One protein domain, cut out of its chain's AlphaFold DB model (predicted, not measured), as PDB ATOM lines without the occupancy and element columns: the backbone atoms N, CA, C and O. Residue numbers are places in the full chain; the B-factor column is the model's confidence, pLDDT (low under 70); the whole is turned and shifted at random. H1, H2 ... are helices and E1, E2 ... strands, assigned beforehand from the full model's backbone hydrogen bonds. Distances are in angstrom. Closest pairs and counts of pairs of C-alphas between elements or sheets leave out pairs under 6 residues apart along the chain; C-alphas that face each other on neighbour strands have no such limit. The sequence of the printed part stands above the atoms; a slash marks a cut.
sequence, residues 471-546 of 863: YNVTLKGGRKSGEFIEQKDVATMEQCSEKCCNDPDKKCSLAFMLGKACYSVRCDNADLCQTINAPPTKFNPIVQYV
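What this domain is: This is residues 471 to 546 of the 863 residues of an uncharacterized protein of Clytia hemisphaerica (UniProt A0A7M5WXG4). A twisted sheet of four strands stands between H2, which covers one face, and the small strand pair E1 and E5, set beyond the other face with E1 near E3 and E6. The two short helices H1 and H3 sit together at one end, where the chain passes between the sheet and the small pair. The printed part has 76 residues, with three named helices and six named strands in the order E1 H1 E2 H2 E3 E4 H3 E5 E6, of mixed class, helices and strands. The large sheet runs E2 E4 E3 E6, and both sheets are antiparallel. The whole is compact, with a radius of gyration of the C-alphas of 11.2 A and spans of 32 by 27 by 15 A.

How they stand to each other: The large sheet has edge strands E2, residues 482 to 487, and E6, residues 542 to 545, and inner strands E4, residues 517 to 523, and E3, residues 510 to 514. It is only just strongly twisted, its C-alphas lying up to 4.4 A off the best plane. N 485 and O 520 of E2 and E4 are 2.9 A apart, within hydrogen-bond range; so are N 519 and O 512 of the hairpin E3 and E4, 2.8 A, and N 511 and O 544 of E3 and E6, 2.8 A. H2, residues 493 to 501, is on this sheet at a height of 7.9 A, over E3 and, only just, with 3 C-alphas, over E4. It runs slantwise to the strands, at 34 degrees to E3 on the local plane; its closest C-alphas to E3 are Ser 497 and Ala 511, 5.1 A. E2, H2 and E3 form a split strand-helix-strand unit, two strands running the same way with E4 between them, and its crossover is right-handed. E1, residues 473 to 475, and E5, residues 531 to 533, are antiparallel neighbours, with N 474 and O 532 within hydrogen-bond range at 2.9 A. The closest C-alphas of E1 and E6 are Val 473 and Ile 542, 6.2 A. H1, residues 478 to 481, and H3, residues 526 to 529, touch, with the C-alphas of Ser 481 and Leu 528 closest at 4.7 A; each only grazes the large sheet. In H2 every O i to N i+4 pair is within hydrogen-bond range; H1 and H3 are too short for such a pair.

Where its parts are: E4 is 18.3 A long from C-alpha 517 at (270.090, 307.929, 268.706) to C-alpha 523. E2 measures 15.4 A, E3 13.1 A, H2 12.1 A and E6 10.3 A, ending at C-alpha 545 (284.805, 300.859, 265.340). E1 begins at C-alpha 473 (279.101, 307.477, 256.773).

The domain as a whole: The C-alphas of Pro 504 and Pro 536 are farthest apart, 33.6 A. The printed part has no cut and no long link. Mean pLDDT of the printed part is 87.1; residues 536 to 538 are under 70.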
ATOM      1  N   TYR A 471     282.720 310.513 260.044       88.25
ATOM      2  CA  TYR A 471     281.520 311.361 259.974       88.25
ATOM      3  C   TYR A 471     280.837 311.253 258.609       88.25
ATOM      4  O   TYR A 471     281.506 311.130 257.586       88.25
ATOM      5  N   ASN A 472     279.509 311.370 258.586       84.69
ATOM      6  CA  ASN A 472     278.668 311.263 257.391       84.69
ATOM      7  C   ASN A 472     278.872 309.947 256.619       84.69
ATOM      8  O   ASN A 472     278.892 309.929 255.388       84.69
ATOM      9  N   VAL A 473     278.990 308.830 257.344       87.38
ATOM     10  CA  VAL A 473     279.101 307.477 256.773       87.38
ATOM     11  C   VAL A 473     277.992 306.554 257.273       87.38
ATOM     12  O   VAL A 473     277.354 306.793 258.296       87.38
ATOM     13  N   THR A 474     277.750 305.477 256.538       91.06
ATOM     14  CA  THR A 474     276.873 304.371 256.935       91.06
ATOM     15  C   THR A 474     277.509 303.045 256.519       91.06
ATOM     16  O   THR A 474     278.529 303.038 255.836       91.06
ATOM     17  N   LEU A 475     276.946 301.919 256.943       91.38
ATOM     18  CA  LEU A 475     277.535 300.600 256.695       91.38
ATOM     19  C   LEU A 475     277.182 300.098 255.281       91.38
ATOM     20  O   LEU A 475     276.056 300.301 254.818       91.38
ATOM     21  N   LYS A 476     278.113 299.413 254.610       86.50
ATOM     22  CA  LYS A 476     277.994 298.860 253.242       86.50
ATOM     23  C   LYS A 476     276.761 297.959 253.065       86.50
ATOM     24  O   LYS A 476     276.119 298.002 252.018       86.50
ATOM     25  N   GLY A 477     276.392 297.186 254.092       86.94
ATOM     26  CA  GLY A 477     275.170 296.367 254.136       86.94
ATOM     27  C   GLY A 477     273.926 297.076 254.698       86.94
ATOM     28  O   GLY A 477     272.842 296.485 254.749       86.94
ATOM     29  N   GLY A 478     274.041 298.328 255.153       87.50
ATOM     30  CA  GLY A 478     272.984 299.049 255.866       87.50
ATOM     31  C   GLY A 478     272.493 298.272 257.093       87.50
ATOM     32  O   GLY A 478     273.294 297.799 257.900       87.50
ATOM     33  N   ARG A 479     271.173 298.070 257.214       84.06
ATOM     34  CA  ARG A 479     270.573 297.244 258.285       84.06
ATOM     35  C   ARG A 479     270.933 295.747 258.183       84.06
ATOM     36  O   ARG A 479     270.747 295.032 259.152       84.06
ATOM     37  N   LYS A 480     271.453 295.259 257.047       87.19
ATOM     38  CA  LYS A 480     271.904 293.861 256.883       87.19
ATOM     39  C   LYS A 480     273.382 293.645 257.242       87.19
ATOM     40  O   LYS A 480     273.952 292.635 256.856       87.19
ATOM     41  N   SER A 481     274.018 294.608 257.908       88.75
ATOM     42  CA  SER A 481     275.432 294.499 258.300       88.75
ATOM     43  C   SER A 481     275.634 293.770 259.630       88.75
ATOM     44  O   SER A 481     276.761 293.399 259.947       88.75
ATOM     45  N   GLY A 482     274.570 293.621 260.420       89.69
ATOM     46  CA  GLY A 482     274.635 293.174 261.804       89.69
ATOM     47  C   GLY A 482     273.349 293.432 262.589       89.69
ATOM     48  O   GLY A 482     272.429 294.096 262.103       89.69
ATOM     49  N   GLU A 483     273.325 292.972 263.838       91.81
ATOM     50  CA  GLU A 483     272.315 293.323 264.841       91.81
ATOM     51  C   GLU A 483     272.555 294.760 265.353       91.81
ATOM     52  O   GLU A 483     273.665 295.106 265.757       91.81
ATOM     53  N   PHE A 484     271.516 295.607 265.345       93.56
ATOM     54  CA  PHE A 484     271.558 296.991 265.842       93.56
ATOM     55  C   PHE A 484     270.782 297.095 267.162       93.56
ATOM     56  O   PHE A 484     269.557 296.963 267.166       93.56
ATOM     57  N   ILE A 485     271.475 297.386 268.262       90.81
ATOM     58  CA  ILE A 485     270.893 297.522 269.605       90.81
ATOM     59  C   ILE A 485     270.865 299.003 269.991       90.81
ATOM     60  O   ILE A 485     271.913 299.638 270.090       90.81
ATOM     61  N   GLU A 486     269.675 299.565 270.202       93.44
ATOM     62  CA  GLU A 486     269.510 300.977 270.572       93.44
ATOM     63  C   GLU A 486     269.903 301.230 272.033       93.44
ATOM     64  O   GLU A 486     269.345 300.633 272.955       93.44
ATOM     65  N   GLN A 487     270.846 302.146 272.243       91.94
ATOM     66  CA  GLN A 487     271.300 302.568 273.562       91.94
ATOM     67  C   GLN A 487     270.550 303.828 273.990       91.94
ATOM     68  O   GLN A 487     270.762 304.916 273.448       91.94
ATOM     69  N   LYS A 488     269.688 303.680 274.997       86.31
ATOM     70  CA  LYS A 488     268.998 304.804 275.639       86.31
ATOM     71  C   LYS A 488     269.982 305.666 276.428       86.31
ATOM     72  O   LYS A 488     271.049 305.194 276.827       86.31
ATOM     73  N   ASP A 489     269.597 306.918 276.662       83.94
ATOM     74  CA  ASP A 489     270.310 307.854 277.538       83.94
ATOM     75  C   ASP A 489     271.791 308.006 277.137       83.94
ATOM     76  O   ASP A 489     272.716 307.770 277.918       83.94
ATOM     77  N   VAL A 490     271.990 308.327 275.854       88.56
ATOM     78  CA  VAL A 490     273.267 308.652 275.204       88.56
ATOM     79  C   VAL A 490     273.043 309.887 274.336       88.56
ATOM     80  O   VAL A 490     272.105 309.909 273.542       88.56
ATOM     81  N   ALA A 491     273.897 310.902 274.471       81.50
ATOM     82  CA  ALA A 491     273.793 312.148 273.705       81.50
ATOM     83  C   ALA A 491     275.017 312.446 272.824       81.50
ATOM     84  O   ALA A 491     274.909 313.281 271.927       81.50
ATOM     85  N   THR A 492     276.159 311.788 273.062       90.38
ATOM     86  CA  THR A 492     277.417 312.029 272.333       90.38
ATOM     87  C   THR A 492     278.038 310.728 271.810       90.38
ATOM     88  O   THR A 492     277.668 309.630 272.239       90.38
ATOM     89  N   MET A 493     278.960 310.831 270.847       91.62
ATOM     90  CA  MET A 493     279.557 309.655 270.202       91.62
ATOM     91  C   MET A 493     280.477 308.882 271.155       91.62
ATOM     92  O   MET A 493     280.543 307.660 271.093       91.62
ATOM     93  N   GLU A 494     281.118 309.588 272.081       91.75
ATOM     94  CA  GLU A 494     282.040 309.060 273.086       91.75
ATOM     95  C   GLU A 494     281.282 308.187 274.096       91.75
ATOM     96  O   GLU A 494     281.654 307.045 274.339       91.75
ATOM     97  N   GLN A 495     280.133 308.668 274.585       92.06
ATOM     98  CA  GLN A 495     279.202 307.871 275.394       92.06
ATOM     99  C   GLN A 495     278.662 306.651 274.621       92.06
ATOM    100  O   GLN A 495     278.387 305.600 275.204       92.06
ATOM    101  N   CYS A 496     278.489 306.780 273.301       93.62
ATOM    102  CA  CYS A 496     277.997 305.705 272.442       93.62
ATOM    103  C   CYS A 496     279.048 304.601 272.236       93.62
ATOM    104  O   CYS A 496     278.730 303.410 272.329       93.62
ATOM    105  N   SER A 497     280.307 304.982 272.000       92.62
ATOM    106  CA  SER A 497     281.419 304.041 271.877       92.62
ATOM    107  C   SER A 497     281.813 303.433 273.222       92.62
ATOM    108  O   SER A 497     282.070 302.233 273.264       92.62
ATOM    109  N   GLU A 498     281.697 304.167 274.332       90.94
ATOM    110  CA  GLU A 498     281.828 303.620 275.688       90.94
ATOM    111  C   GLU A 498     280.764 302.548 275.994       90.94
ATOM    112  O   GLU A 498     281.119 301.434 276.387       90.94
ATOM    113  N   LYS A 499     279.465 302.801 275.743       90.44
ATOM    114  CA  LYS A 499     278.427 301.761 275.930       90.44
ATOM    115  C   LYS A 499     278.623 300.555 275.001       90.44
ATOM    116  O   LYS A 499     278.345 299.431 275.408       90.44
ATOM    117  N   CYS A 500     279.155 300.746 273.791       92.56
ATOM    118  CA  CYS A 500     279.534 299.642 272.900       92.56
ATOM    119  C   CYS A 500     280.768 298.863 273.417       92.56
ATOM    120  O   CYS A 500     280.783 297.629 273.374       92.56
ATOM    121  N   CYS A 501     281.767 299.546 273.988       90.56
ATOM    122  CA  CYS A 501     282.911 298.925 274.665       90.56
ATOM    123  C   CYS A 501     282.517 298.118 275.904       90.56
ATOM    124  O   CYS A 501     283.114 297.070 276.163       90.56
ATOM    125  N   ASN A 502     281.489 298.574 276.618       89.06
ATOM    126  CA  ASN A 502     280.978 297.962 277.840       89.06
ATOM    127  C   ASN A 502     279.794 296.996 277.595       89.06
ATOM    128  O   ASN A 502     279.214 296.493 278.553       89.06
ATOM    129  N   ASP A 503     279.459 296.690 276.330       85.19
ATOM    130  CA  ASP A 503     278.513 295.627 275.941       85.19
ATOM    131  C   ASP A 503     278.886 294.298 276.634       85.19
ATOM    132  O   ASP A 503     279.985 293.785 276.383       85.19
ATOM    133  N   PRO A 504     278.011 293.724 277.487       75.00
ATOM    134  CA  PRO A 504     278.373 292.632 278.398       75.00
ATOM    135  C   PRO A 504     278.748 291.335 277.669       75.00
ATOM    136  O   PRO A 504     279.584 290.571 278.146       75.00
ATOM    137  N   ASP A 505     278.183 291.121 276.481       77.94
ATOM    138  CA  ASP A 505     278.510 290.001 275.595       77.94
ATOM    139  C   ASP A 505     279.871 290.153 274.881       77.94
ATOM    140  O   ASP A 505     280.358 289.198 274.274       77.94
ATOM    141  N   LYS A 506     280.457 291.360 274.887       80.12
ATOM    142  CA  LYS A 506     281.605 291.783 274.062       80.12
ATOM    143  C   LYS A 506     281.433 291.573 272.541       80.12
ATOM    144  O   LYS A 506     282.423 291.454 271.822       80.12
ATOM    145  N   LYS A 507     280.194 291.578 272.034       83.44
ATOM    146  CA  LYS A 507     279.847 291.362 270.611       83.44
ATOM    147  C   LYS A 507     279.801 292.654 269.784       83.44
ATOM    148  O   LYS A 507     279.992 292.601 268.572       83.44
ATOM    149  N   CYS A 508     279.532 293.809 270.402       91.06
ATOM    150  CA  CYS A 508     279.468 295.103 269.711       91.06
ATOM    151  C   CYS A 508     280.790 295.386 268.979       91.06
ATOM    152  O   CYS A 508     281.858 295.400 269.589       91.06
ATOM    153  N   SER A 509     280.738 295.559 267.665       90.69
ATOM    154  CA  SER A 509     281.921 295.685 266.806       90.69
ATOM    155  C   SER A 509     282.185 297.149 266.440       90.69
ATOM    156  O   SER A 509     283.340 297.565 266.303       90.69
ATOM    157  N   LEU A 510     281.114 297.947 266.347       93.06
ATOM    158  CA  LEU A 510     281.149 299.395 266.156       93.06
ATOM    159  C   LEU A 510     279.982 300.095 266.861       93.06
ATOM    160  O   LEU A 510     278.891 299.538 267.011       93.06
ATOM    161  N   ALA A 511     280.212 301.344 267.250       94.25
ATOM    162  CA  ALA A 511     279.167 302.284 267.617       94.25
ATOM    163  C   ALA A 511     278.695 303.045 266.371       94.25
ATOM    164  O   ALA A 511     279.501 303.450 265.528       94.25
ATOM    165  N   PHE A 512     277.383 303.252 266.269       94.50
ATOM    166  CA  PHE A 512     276.741 304.005 265.195       94.50
ATOM    167  C   PHE A 512     275.773 305.032 265.782       94.50
ATOM    168  O   PHE A 512     274.764 304.670 266.386       94.50
ATOM    169  N   MET A 513     276.059 306.317 265.589       92.62
ATOM    170  CA  MET A 513     275.179 307.411 265.994       92.62
ATOM    171  C   MET A 513     274.403 307.949 264.792       92.62
ATOM    172  O   MET A 513     274.972 308.204 263.730       92.62
ATOM    173  N   LEU A 514     273.098 308.161 264.977       90.19
ATOM    174  CA  LEU A 514     272.197 308.737 263.981       90.19
ATOM    175  C   LEU A 514     271.381 309.871 264.623       90.19
ATOM    176  O   LEU A 514     270.396 309.650 265.330       90.19
ATOM    177  N   GLY A 515     271.804 311.113 264.386       86.75
ATOM    178  CA  GLY A 515     271.225 312.315 264.985       86.75
ATOM    179  C   GLY A 515     271.477 312.390 266.492       86.75
ATOM    180  O   GLY A 515     272.486 312.930 266.923       86.75
ATOM    181  N   LYS A 516     270.533 311.868 267.284       86.12
ATOM    182  CA  LYS A 516     270.639 311.733 268.751       86.12
ATOM    183  C   LYS A 516     270.434 310.295 269.246       86.12
ATOM    184  O   LYS A 516     270.451 310.069 270.448       86.12
ATOM    185  N   ALA A 517     270.207 309.336 268.347       90.12
ATOM    186  CA  ALA A 517     270.090 307.929 268.706       90.12
ATOM    187  C   ALA A 517     271.464 307.255 268.609       90.12
ATOM    188  O   ALA A 517     272.172 307.432 267.614       90.12
ATOM    189  N   CYS A 518     271.829 306.484 269.632       94.94
ATOM    190  CA  CYS A 518     273.023 305.647 269.644       94.94
ATOM    191  C   CYS A 518     272.640 304.187 269.390       94.94
ATOM    192  O   CYS A 518     271.705 303.673 270.005       94.94
ATOM    193  N   TYR A 519     273.399 303.506 268.536       94.12
ATOM    194  CA  TYR A 519     273.263 302.081 268.271       94.12
ATOM    195  C   TYR A 519     274.592 301.364 268.505       94.12
ATOM    196  O   TYR A 519     275.619 301.699 267.914       94.12
ATOM    197  N   SER A 520     274.553 300.333 269.342       93.19
ATOM    198  CA  SER A 520     275.590 299.310 269.435       93.19
ATOM    199  C   SER A 520     275.370 298.298 268.312       93.19
ATOM    200  O   SER A 520     274.333 297.634 268.296       93.19
ATOM    201  N   VAL A 521     276.305 298.185 267.366       93.44
ATOM    202  CA  VAL A 521     276.160 297.300 266.198       93.44
ATOM    203  C   VAL A 521     277.079 296.093 266.329       93.44
ATOM    204  O   VAL A 521     278.287 296.234 266.527       93.44
ATOM    205  N   ARG A 522     276.505 294.897 266.209       92.75
ATOM    206  CA  ARG A 522     277.196 293.601 266.249       92.75
ATOM    207  C   ARG A 522     277.257 293.062 264.825       92.75
ATOM    208  O   ARG A 522     276.223 292.707 264.274       92.75
ATOM    209  N   CYS A 523     278.432 293.083 264.209       89.62
ATOM    210  CA  CYS A 523     278.585 292.846 262.776       89.62
ATOM    211  C   CYS A 523     278.488 291.362 262.399       89.62
ATOM    212  O   CYS A 523     279.280 290.554 262.877       89.62
ATOM    213  N   ASP A 524     277.587 291.031 261.469       88.25
ATOM    214  CA  ASP A 524     277.454 289.675 260.907       88.25
ATOM    215  C   ASP A 524     278.612 289.352 259.948       88.25
ATOM    216  O   ASP A 524     279.022 288.203 259.794       88.25
ATOM    217  N   ASN A 525     279.131 290.378 259.265       84.44
ATOM    218  CA  ASN A 525     280.242 290.268 258.328       84.44
ATOM    219  C   ASN A 525     281.023 291.593 258.285       84.44
ATOM    220  O   ASN A 525     280.438 292.658 258.065       84.44
ATOM    221  N   ALA A 526     282.348 291.517 258.448       82.06
ATOM    222  CA  ALA A 526     283.259 292.660 258.384       82.06
ATOM    223  C   ALA A 526     283.100 293.471 257.086       82.06
ATOM    224  O   ALA A 526     283.065 294.699 257.137       82.06
ATOM    225  N   ASP A 527     282.914 292.803 255.943       83.25
ATOM    226  CA  ASP A 527     282.701 293.457 254.649       83.25
ATOM    227  C   ASP A 527     281.440 294.328 254.660       83.25
ATOM    228  O   ASP A 527     281.468 295.470 254.211       83.25
ATOM    229  N   LEU A 528     280.332 293.824 255.210       84.06
ATOM    230  CA  LEU A 528     279.066 294.562 255.265       84.06
ATOM    231  C   LEU A 528     279.116 295.718 256.272       84.06
ATOM    232  O   LEU A 528     278.462 296.737 256.053       84.06
ATOM    233  N   CYS A 529     279.915 295.589 257.331       89.75
ATOM    234  CA  CYS A 529     280.161 296.651 258.303       89.75
ATOM    235  C   CYS A 529     281.191 297.708 257.870       89.75
ATOM    236  O   CYS A 529     281.331 298.703 258.575       89.75
ATOM    237  N   GLN A 530     281.865 297.561 256.722       91.12
ATOM    238  CA  GLN A 530     282.704 298.635 256.177       91.12
ATOM    239  C   GLN A 530     281.885 299.915 255.965       91.12
ATOM    240  O   GLN A 530     280.751 299.886 255.478       91.12
ATOM    241  N   THR A 531     282.478 301.061 256.281       87.62
ATOM    242  CA  THR A 531     281.864 302.376 256.085       87.62
ATOM    243  C   THR A 531     281.894 302.826 254.627       87.62
ATOM    244  O   THR A 531     282.956 302.876 254.010       87.62
ATOM    245  N   ILE A 532     280.741 303.252 254.116       85.62
ATOM    246  CA  ILE A 532     280.573 303.988 252.858       85.62
ATOM    247  C   ILE A 532     280.024 305.391 253.144       85.62
ATOM    248  O   ILE A 532     279.329 305.600 254.141       85.62
ATOM    249  N   ASN A 533     280.292 306.356 252.261       86.00
ATOM    250  CA  ASN A 533     279.764 307.717 252.399       86.00
ATOM    251  C   ASN A 533     278.226 307.696 252.432       86.00
ATOM    252  O   ASN A 533     277.577 307.185 251.515       86.00
ATOM    253  N   ALA A 534     277.636 308.252 253.489       73.69
ATOM    254  CA  ALA A 534     276.192 308.349 253.617       73.69
ATOM    255  C   ALA A 534     275.648 309.440 252.680       73.69
ATOM    256  O   ALA A 534     276.289 310.479 252.495       73.69
ATOM    257  N   PRO A 535     274.432 309.273 252.130       70.75
ATOM    258  CA  PRO A 535     273.712 310.380 251.518       70.75
ATOM    259  C   PRO A 535     273.567 311.550 252.510       70.75
ATOM    260  O   PRO A 535     273.374 311.307 253.707       70.75
ATOM    261  N   PRO A 536     273.601 312.814 252.047       56.44
ATOM    262  CA  PRO A 536     273.436 313.967 252.924       56.44
ATOM    263  C   PRO A 536     272.057 313.927 253.595       56.44
ATOM    264  O   PRO A 536     271.021 314.007 252.933       56.44
ATOM    265  N   THR A 537     272.044 313.797 254.920       69.94
ATOM    266  CA  THR A 537     270.829 313.735 255.741       69.94
ATOM    267  C   THR A 537     270.970 314.637 256.958       69.94
ATOM    268  O   THR A 537     272.063 314.821 257.478       69.94
ATOM    269  N   LYS A 538     269.842 315.128 257.481       61.25
ATOM    270  CA  LYS A 538     269.754 315.934 258.717       61.25
ATOM    271  C   LYS A 538     270.129 315.191 260.014       61.25
ATOM    272  O   LYS A 538     269.856 315.688 261.101       61.25
ATOM    273  N   PHE A 539     270.683 313.986 259.898       70.88
ATOM    274  CA  PHE A 539     271.032 313.099 261.005       70.88
ATOM    275  C   PHE A 539     272.546 312.857 261.127       70.88
ATOM    276  O   PHE A 539     272.937 312.123 262.027       70.88
ATOM    277  N   ASN A 540     273.369 313.452 260.245       78.44
ATOM    278  CA  ASN A 540     274.841 313.490 260.299       78.44
ATOM    279  C   ASN A 540     275.484 312.206 260.877       78.44
ATOM    280  O   ASN A 540     276.108 312.269 261.937       78.44
ATOM    281  N   PRO A 541     275.276 311.030 260.254       90.12
ATOM    282  CA  PRO A 541     275.584 309.750 260.882       90.12
ATOM    283  C   PRO A 541     277.083 309.580 261.159       90.12
ATOM    284  O   PRO A 541     277.913 309.924 260.316       90.12
ATOM    285  N   ILE A 542     277.422 309.025 262.323       92.25
ATOM    286  CA  ILE A 542     278.806 308.831 262.779       92.25
ATOM    287  C   ILE A 542     279.032 307.345 263.067       92.25
ATOM    288  O   ILE A 542     278.222 306.716 263.746       92.25
ATOM    289  N   VAL A 543     280.136 306.789 262.570       93.62
ATOM    290  CA  VAL A 543     280.600 305.428 262.891       93.62
ATOM    291  C   VAL A 543     281.935 305.507 263.622       93.62
ATOM    292  O   VAL A 543     282.810 306.287 263.246       93.62
ATOM    293  N   GLN A 544     282.104 304.668 264.642       93.31
ATOM    294  CA  GLN A 544     283.392 304.416 265.279       93.31
ATOM    295  C   GLN A 544     283.511 302.919 265.575       93.31
ATOM    296  O   GLN A 544     282.701 302.371 266.326       93.31
ATOM    297  N   TYR A 545     284.497 302.245 264.984       92.06
ATOM    298  CA  TYR A 545     284.805 300.859 265.340       92.06
ATOM    299  C   TYR A 545     285.386 300.795 266.754       92.06
ATOM    300  O   TYR A 545     286.021 301.746 267.214       92.06
ATOM    301  N   VAL A 546     285.148 299.684 267.452       88.00
ATOM    302  CA  VAL A 546     285.552 299.543 268.861       88.00
ATOM    303  C   VAL A 546     286.363 298.281 269.163       88.00
ATOM    304  O   VAL A 546     286.951 298.182 270.232       88.00
TER     305      VAL A 546